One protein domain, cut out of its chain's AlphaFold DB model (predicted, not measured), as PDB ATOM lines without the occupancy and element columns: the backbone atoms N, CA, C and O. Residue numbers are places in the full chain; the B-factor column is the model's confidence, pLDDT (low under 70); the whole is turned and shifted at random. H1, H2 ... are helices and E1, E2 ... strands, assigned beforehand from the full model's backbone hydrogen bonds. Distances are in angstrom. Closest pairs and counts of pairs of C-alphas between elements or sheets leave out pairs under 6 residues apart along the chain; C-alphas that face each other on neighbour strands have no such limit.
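This is residues 2 to 59 of the 60 residues of the protein "DUF4180 domain-containing protein" of Lachnospiraceae bacterium (UniProt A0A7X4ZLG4). A short pair of parallel strands, E1 and E2, makes the middle of a flat model, with helix H3 packed on one side of it, over both strands, and helix H2 packed on E2 from the other side. H1 lies farther out, on the side of H2 and near it, while residues 20 to 27 loop out at one end of the slab. The printed part has 58 residues, with three named helices and two named strands in the order H1, E1, H2, E2, H3; the sheet's order is E1, E2, and the class is mixed, helices and strands. It is compact, with a radius of gyration of the C-alphas of 11.5 A, and spans 30 by 28 by 13 A.

E1, residues 16 to 19, and E2, residues 43 to 46, are parallel neighbours, with 13 degrees between their directions. C-alphas 17 and 44 face each other at 4.5 A; N 18 and O 44, 2.8 A, and N 44 and O 16, 2.9 A, are within hydrogen-bond range. H3, residues 49 to 57, comes closest to E1 at the C-alphas of Ala 17 and Ala 52, 5.1 A apart, and to E2 at those of Val 46 and Ala 52, 6.1 A apart. H2, residues 28 to 38, comes closest to E2 at the C-alphas of Asn 38 and Phe 44, 5.0 A apart. E1, H2 and E2 form a strand-helix-strand unit, two parallel neighbour strands with a helix between them in the chain, and its crossover is right-handed. H1, residues 2 to 11, and H2 are close but not clearly touching: their closest C-alphas, of Ala 2 and Phe 33, are 7.8 A apart. They run the same way at a shallow tilt of 14 degrees. H1 and E2 are only just apart, with closest C-alphas at 8.3 A; H3 is apart from H1 and from H2. In H1, H2 and H3 every O i to N i+4 pair is within hydrogen-bond range.

E1 is 10.1 A long from first to last C-alpha, beginning at C-alpha 16 (22.060, -27.291, -39.868), and E2 is 10.2 A long. H2 is the longest helix by residues, at 15.4 A; H1 is 14.6 A, from C-alpha 2 (16.608, -40.260, -35.767). H3 is 12.6 A and ends at C-alpha 57 (30.282, -20.849, -43.789).

The two C-alphas farthest apart, those of Asn 11 and Gly 24, are 31.1 A apart. The printed part has no cut and no long link; the links H1 to E1, H2 to E2 and E2 to H3 are tight, and E1 to H2, with 8 residues, is short. Mean pLDDT of the printed part is 81.7; residues 2 to 3, 5 to 13 and 58 to 59 are under 70.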
ATOM      1  N   ALA A   2      15.558 -41.274 -35.541       63.56
ATOM      2  CA  ALA A   2      16.608 -40.260 -35.767       63.56
ATOM      3  C   ALA A   2      17.205 -40.265 -37.197       63.56
ATOM      4  O   ALA A   2      17.356 -39.211 -37.809       63.56
ATOM      5  N   GLY A   3      17.444 -41.449 -37.772       66.69
ATOM      6  CA  GLY A   3      17.941 -41.576 -39.150       66.69
ATOM      7  C   GLY A   3      16.950 -41.130 -40.238       66.69
ATOM      8  O   GLY A   3      17.368 -40.620 -41.271       66.69
ATOM      9  N   GLU A   4      15.637 -41.253 -40.007       72.56
ATOM     10  CA  GLU A   4      14.611 -40.791 -40.964       72.56
ATOM     11  C   GLU A   4      14.524 -39.260 -41.009       72.56
ATOM     12  O   GLU A   4      14.252 -38.675 -42.058       72.56
ATOM     13  N   ILE A   5      14.778 -38.606 -39.873       69.50
ATOM     14  CA  ILE A   5      14.842 -37.148 -39.770       69.50
ATOM     15  C   ILE A   5      16.067 -36.631 -40.537       69.50
ATOM     16  O   ILE A   5      15.920 -35.743 -41.374       69.50
ATOM     17  N   LEU A   6      17.240 -37.243 -40.332       65.38
ATOM     18  CA  LEU A   6      18.459 -36.934 -41.092       65.38
ATOM     19  C   LEU A   6      18.265 -37.132 -42.602       65.38
ATOM     20  O   LEU A   6      18.595 -36.236 -43.372       65.38
ATOM     21  N   GLN A   7      17.650 -38.243 -43.028       66.12
ATOM     22  CA  GLN A   7      17.381 -38.499 -44.450       66.12
ATOM     23  C   GLN A   7      16.542 -37.401 -45.109       66.12
ATOM     24  O   GLN A   7      16.811 -37.028 -46.250       66.12
ATOM     25  N   LYS A   8      15.535 -36.856 -44.414       69.75
ATOM     26  CA  LYS A   8      14.764 -35.727 -44.949       69.75
ATOM     27  C   LYS A   8      15.651 -34.497 -45.120       69.75
ATOM     28  O   LYS A   8      15.623 -33.899 -46.186       69.75
ATOM     29  N   PHE A   9      16.463 -34.146 -44.125       65.81
ATOM     30  CA  PHE A   9      17.334 -32.968 -44.208       65.81
ATOM     31  C   PHE A   9      18.375 -33.063 -45.326       65.81
ATOM     32  O   PHE A   9      18.534 -32.096 -46.072       65.81
ATOM     33  N   THR A  10      18.990 -34.234 -45.515       64.81
ATOM     34  CA  THR A  10      19.899 -34.488 -46.642       64.81
ATOM     35  C   THR A  10      19.172 -34.368 -47.986       64.81
ATOM     36  O   THR A  10      19.671 -33.709 -48.893       64.81
ATOM     37  N   ASN A  11      17.953 -34.911 -48.110       65.19
ATOM     38  CA  ASN A  11      17.155 -34.805 -49.342       65.19
ATOM     39  C   ASN A  11      16.705 -33.368 -49.663       65.19
ATOM     40  O   ASN A  11      16.480 -33.044 -50.827       65.19
ATOM     41  N   TYR A  12      16.562 -32.509 -48.651       66.75
ATOM     42  CA  TYR A  12      16.225 -31.094 -48.825       66.75
ATOM     43  C   TYR A  12      17.460 -30.184 -48.954       66.75
ATOM     44  O   TYR A  12      17.285 -28.975 -49.096       66.75
ATOM     45  N   TYR A  13      18.685 -30.733 -48.931       66.50
ATOM     46  CA  TYR A  13      19.951 -29.981 -48.985       66.50
ATOM     47  C   TYR A  13      20.038 -28.842 -47.954       66.50
ATOM     48  O   TYR A  13      20.619 -27.784 -48.210       66.50
ATOM     49  N   VAL A  14      19.429 -29.032 -46.781       74.75
ATOM     50  CA  VAL A  14      19.454 -28.032 -45.709       74.75
ATOM     51  C   VAL A  14      20.628 -28.328 -44.789       74.75
ATOM     52  O   VAL A  14      20.685 -29.395 -44.181       74.75
ATOM     53  N   LYS A  15      21.527 -27.352 -44.646       81.12
ATOM     54  CA  LYS A  15      22.622 -27.406 -43.674       81.12
ATOM     55  C   LYS A  15      22.132 -26.920 -42.311       81.12
ATOM     56  O   LYS A  15      21.509 -25.859 -42.233       81.12
ATOM     57  N   LEU A  16      22.417 -27.663 -41.241       86.00
ATOM     58  CA  LEU A  16      22.060 -27.291 -39.868       86.00
ATOM     59  C   LEU A  16      23.267 -27.414 -38.937       86.00
ATOM     60  O   LEU A  16      23.980 -28.410 -38.959       86.00
ATOM     61  N   ALA A  17      23.455 -26.416 -38.075       90.50
ATOM     62  CA  ALA A  17      24.411 -26.475 -36.978       90.50
ATOM     63  C   ALA A  17      23.695 -26.173 -35.653       90.50
ATOM     64  O   ALA A  17      23.006 -25.159 -35.529       90.50
ATOM     65  N   VAL A  18      23.847 -27.062 -34.673       89.81
ATOM     66  CA  VAL A  18      23.244 -26.983 -33.339       89.81
ATOM     67  C   VAL A  18      24.361 -26.779 -32.318       89.81
ATOM     68  O   VAL A  18      25.279 -27.593 -32.230       89.81
ATOM     69  N   TYR A  19      24.294 -25.695 -31.544       91.62
ATOM     70  CA  TYR A  19      25.282 -25.399 -30.505       91.62
ATOM     71  C   TYR A  19      24.701 -25.575 -29.100       91.62
ATOM     72  O   TYR A  19      23.542 -25.225 -28.862       91.62
ATOM     73  N   GLY A  20      25.500 -26.102 -28.171       90.06
ATOM     74  CA  GLY A  20      25.094 -26.276 -26.777       90.06
ATOM     75  C   GLY A  20      26.013 -27.192 -25.972       90.06
ATOM     76  O   GLY A  20      26.921 -27.819 -26.508       90.06
ATOM     77  N   ASP A  21      25.748 -27.279 -24.669       87.88
ATOM     78  CA  ASP A  21      26.443 -28.202 -23.773       87.88
ATOM     79  C   ASP A  21      25.814 -29.601 -23.851       87.88
ATOM     80  O   ASP A  21      24.652 -29.801 -23.478       87.88
ATOM     81  N   TYR A  22      26.596 -30.575 -24.329       84.88
ATOM     82  CA  TYR A  22      26.176 -31.973 -24.416       84.88
ATOM     83  C   TYR A  22      26.737 -32.863 -23.296       84.88
ATOM     84  O   TYR A  22      26.430 -34.058 -23.251       84.88
ATOM     85  N   SER A  23      27.531 -32.311 -22.374       81.94
ATOM     86  CA  SER A  23      28.218 -33.063 -21.313       81.94
ATOM     87  C   SER A  23      27.253 -33.749 -20.340       81.94
ATOM     88  O   SER A  23      27.524 -34.854 -19.865       81.94
ATOM     89  N   GLY A  24      26.088 -33.137 -20.104       82.31
ATOM     90  CA  GLY A  24      25.022 -33.674 -19.255       82.31
ATOM     91  C   GLY A  24      24.284 -34.877 -19.853       82.31
ATOM     92  O   GLY A  24      23.572 -35.580 -19.131       82.31
ATOM     93  N   TYR A  25      24.456 -35.159 -21.148       79.56
ATOM     94  CA  TYR A  25      23.810 -36.297 -21.791       79.56
ATOM     95  C   TYR A  25      24.721 -37.526 -21.789       79.56
ATOM     96  O   TYR A  25      25.711 -37.635 -22.514       79.56
ATOM     97  N   THR A  26      24.352 -38.515 -20.982       79.00
ATOM     98  CA  THR A  26      25.124 -39.755 -20.823       79.00
ATOM     99  C   THR A  26      24.650 -40.887 -21.734       79.00
ATOM    100  O   THR A  26      25.296 -41.934 -21.790       79.00
ATOM    101  N   SER A  27      23.547 -40.701 -22.468       89.38
ATOM    102  CA  SER A  27      22.958 -41.767 -23.273       89.38
ATOM    103  C   SER A  27      23.827 -42.097 -24.493       89.38
ATOM    104  O   SER A  27      24.157 -41.241 -25.315       89.38
ATOM    105  N   LYS A  28      24.186 -43.381 -24.623       86.69
ATOM    106  CA  LYS A  28      24.951 -43.901 -25.764       86.69
ATOM    107  C   LYS A  28      24.299 -43.570 -27.121       86.69
ATOM    108  O   LYS A  28      25.017 -43.080 -27.982       86.69
ATOM    109  N   PRO A  29      22.969 -43.714 -27.313       86.38
ATOM    110  CA  PRO A  29      22.342 -43.394 -28.596       86.38
ATOM    111  C   PRO A  29      22.484 -41.926 -29.016       86.38
ATOM    112  O   PRO A  29      22.609 -41.648 -30.201       86.38
ATOM    113  N   LEU A  30      22.471 -40.982 -28.064       84.31
ATOM    114  CA  LEU A  30      22.629 -39.561 -28.382       84.31
ATOM    115  C   LEU A  30      24.084 -39.224 -28.715       84.31
ATOM    116  O   LEU A  30      24.332 -38.469 -29.649       84.31
ATOM    117  N   LYS A  31      25.040 -39.819 -27.992       86.25
ATOM    118  CA  LYS A  31      26.469 -39.681 -28.305       86.25
ATOM    119  C   LYS A  31      26.798 -40.242 -29.685       86.25
ATOM    120  O   LYS A  31      27.456 -39.559 -30.461       86.25
ATOM    121  N   ASP A  32      26.294 -41.436 -29.990       87.56
ATOM    122  CA  ASP A  32      26.462 -42.069 -31.300       87.56
ATOM    123  C   ASP A  32      25.834 -41.191 -32.397       87.56
ATOM    124  O   ASP A  32      26.484 -40.898 -33.394       87.56
ATOM    125  N   PHE A  33      24.628 -40.658 -32.173       85.94
ATOM    126  CA  PHE A  33      23.962 -39.757 -33.119       85.94
ATOM    127  C   PHE A  33      24.725 -38.447 -33.368       85.94
ATOM    128  O   PHE A  33      24.843 -38.020 -34.515       85.94
ATOM    129  N   ILE A  34      25.245 -37.803 -32.318       87.56
ATOM    130  CA  ILE A  34      26.068 -36.585 -32.429       87.56
ATOM    131  C   ILE A  34      27.361 -36.885 -33.192       87.56
ATOM    132  O   ILE A  34      27.749 -36.125 -34.080       87.56
ATOM    133  N   PHE A  35      28.007 -38.007 -32.873       86.44
ATOM    134  CA  PHE A  35      29.231 -38.443 -33.534       86.44
ATOM    135  C   PHE A  35      28.998 -38.713 -35.024       86.44
ATOM    136  O   PHE A  35      29.703 -38.146 -35.855       86.44
ATOM    137  N   GLU A  36      27.991 -39.518 -35.371       85.56
ATOM    138  CA  GLU A  36      27.611 -39.820 -36.759       85.56
ATOM    139  C   GLU A  36      27.221 -38.554 -37.530       85.56
ATOM    140  O   GLU A  36      27.639 -38.367 -38.671       85.56
ATOM    141  N   SER A  37      26.476 -37.652 -36.887       85.25
ATOM    142  CA  SER A  37      26.079 -36.369 -37.468       85.25
ATOM    143  C   SER A  37      27.283 -35.513 -37.847       85.25
ATOM    144  O   SER A  37      27.378 -35.094 -38.991       85.25
ATOM    145  N   ASN A  38      28.245 -35.339 -36.935       86.94
ATOM    146  CA  ASN A  38      29.445 -34.526 -37.168       86.94
ATOM    147  C   ASN A  38      30.374 -35.057 -38.272       86.94
ATOM    148  O   ASN A  38      31.264 -34.327 -38.712       86.94
ATOM    149  N   HIS A  39      30.189 -36.304 -38.716       84.75
ATOM    150  CA  HIS A  39      30.890 -36.868 -39.873       84.75
ATOM    151  C   HIS A  39      30.183 -36.578 -41.206       84.75
ATOM    152  O   HIS A  39      30.769 -36.796 -42.266       84.75
ATOM    153  N   SER A  40      28.940 -36.096 -41.170       75.06
ATOM    154  CA  SER A  40      28.201 -35.644 -42.346       75.06
ATOM    155  C   SER A  40      28.563 -34.198 -42.704       75.06
ATOM    156  O   SER A  40      28.920 -33.397 -41.845       75.06
ATOM    157  N   SER A  41      28.439 -33.839 -43.982       76.56
ATOM    158  CA  SER A  41      28.751 -32.490 -44.485       76.56
ATOM    159  C   SER A  41      27.632 -31.468 -44.256       76.56
ATOM    160  O   SER A  41      27.830 -30.277 -44.506       76.56
ATOM    161  N   ASP A  42      26.461 -31.921 -43.803       81.31
ATOM    162  CA  ASP A  42      25.246 -31.104 -43.754       81.31
ATOM    163  C   ASP A  42      24.731 -30.845 -42.330       81.31
ATOM    164  O   ASP A  42      23.898 -29.958 -42.137       81.31
ATOM    165  N   PHE A  43      25.193 -31.587 -41.318       86.12
ATOM    166  CA  PHE A  43      24.624 -31.526 -39.969       86.12
ATOM    167  C   PHE A  43      25.702 -31.522 -38.891       86.12
ATOM    168  O   PHE A  43      26.484 -32.458 -38.793       86.12
ATOM    169  N   PHE A  44      25.726 -30.491 -38.051       89.69
ATOM    170  CA  PHE A  44      26.793 -30.302 -37.070       89.69
ATOM    171  C   PHE A  44      26.243 -30.059 -35.668       89.69
ATOM    172  O   PHE A  44      25.292 -29.305 -35.475       89.69
ATOM    173  N   PHE A  45      26.899 -30.653 -34.683       91.25
ATOM    174  CA  PHE A  45      26.747 -30.405 -33.260       91.25
ATOM    175  C   PHE A  45      28.072 -29.906 -32.706       91.25
ATOM    176  O   PHE A  45      29.087 -30.599 -32.794       91.25
ATOM    177  N   VAL A  46      28.057 -28.716 -32.124       91.62
ATOM    178  CA  VAL A  46      29.257 -28.045 -31.613       91.62
ATOM    179  C   VAL A  46      28.986 -27.447 -30.241       91.62
ATOM    180  O   VAL A  46      27.836 -27.242 -29.859       91.62
ATOM    181  N   GLU A  47      30.031 -27.155 -29.479       91.00
ATOM    182  CA  GLU A  47      29.860 -26.642 -28.114       91.00
ATOM    183  C   GLU A  47      29.529 -25.143 -28.098       91.00
ATOM    184  O   GLU A  47      28.781 -24.674 -27.240       91.00
ATOM    185  N   VAL A  48      30.038 -24.390 -29.079       92.88
ATOM    186  CA  VAL A  48      29.942 -22.924 -29.113       92.88
ATOM    187  C   VAL A  48      29.311 -22.400 -30.400       92.88
ATOM    188  O   VAL A  48      29.397 -22.994 -31.475       92.88
ATOM    189  N   LYS A  49      28.655 -21.243 -30.285       92.25
ATOM    190  CA  LYS A  49      27.899 -20.617 -31.377       92.25
ATOM    191  C   LYS A  49      28.795 -20.227 -32.552       92.25
ATOM    192  O   LYS A  49      28.379 -20.324 -33.704       92.25
ATOM    193  N   GLU A  50      30.003 -19.763 -32.268       94.12
ATOM    194  CA  GLU A  50      30.975 -19.313 -33.262       94.12
ATOM    195  C   GLU A  50      31.349 -20.461 -34.204       94.12
ATOM    196  O   GLU A  50      31.273 -20.302 -35.421       94.12
ATOM    197  N   GLU A  51      31.624 -21.640 -33.645       91.62
ATOM    198  CA  GLU A  51      31.927 -22.849 -34.412       91.62
ATOM    199  C   GLU A  51      30.733 -23.272 -35.281       91.62
ATOM    200  O   GLU A  51      30.906 -23.645 -36.441       91.62
ATOM    201  N   ALA A  52      29.500 -23.129 -34.779       91.50
ATOM    202  CA  ALA A  52      28.297 -23.454 -35.551       91.50
ATOM    203  C   ALA A  52      28.179 -22.554 -36.788       91.50
ATOM    204  O   ALA A  52      27.856 -23.015 -37.883       91.50
ATOM    205  N   ILE A  53      28.474 -21.264 -36.622       90.81
ATOM    206  CA  ILE A  53      28.481 -20.295 -37.719       90.81
ATOM    207  C   ILE A  53      29.604 -20.615 -38.713       90.81
ATOM    208  O   ILE A  53      29.386 -20.514 -39.920       90.81
ATOM    209  N   GLU A  54      30.793 -20.993 -38.242       91.06
ATOM    210  CA  GLU A  54      31.911 -21.372 -39.113       91.06
ATOM    211  C   GLU A  54      31.604 -22.618 -39.943       91.06
ATOM    212  O   GLU A  54      31.818 -22.597 -41.156       91.06
ATOM    213  N   LYS A  55      31.029 -23.662 -39.337       88.00
ATOM    214  CA  LYS A  55      30.624 -24.887 -40.041       88.00
ATOM    215  C   LYS A  55      29.644 -24.609 -41.178       88.00
ATOM    216  O   LYS A  55      29.782 -25.193 -42.248       88.00
ATOM    217  N   LEU A  56      28.715 -23.669 -40.984       86.62
ATOM    218  CA  LEU A  56      27.778 -23.238 -42.029       86.62
ATOM    219  C   LEU A  56      28.439 -22.390 -43.132       86.62
ATOM    220  O   LEU A  56      27.932 -22.346 -44.252       86.62
ATOM    221  N   LYS A  57      29.550 -21.703 -42.836       85.75
ATOM    222  CA  LYS A  57      30.282 -20.849 -43.789       85.75
ATOM    223  C   LYS A  57      31.322 -21.607 -44.614       85.75
ATOM    224  O   LYS A  57      31.527 -21.252 -45.769       85.75
ATOM    225  N   GLN A  58      31.984 -22.609 -44.032       69.88
ATOM    226  CA  GLN A  58      33.075 -23.371 -44.664       69.88
ATOM    227  C   GLN A  58      32.621 -24.271 -45.820       69.88
ATOM    228  O   GLN A  58      33.445 -24.891 -46.480       69.88
ATOM    229  N   THR A  59      31.322 -24.350 -46.080       57.22
ATOM    230  CA  THR A  59      30.744 -25.248 -47.076       57.22
ATOM    231  C   THR A  59      30.473 -24.576 -48.436       57.22
ATOM    232  O   THR A  59      29.501 -24.954 -49.103       57.22
TER     233      THR A  59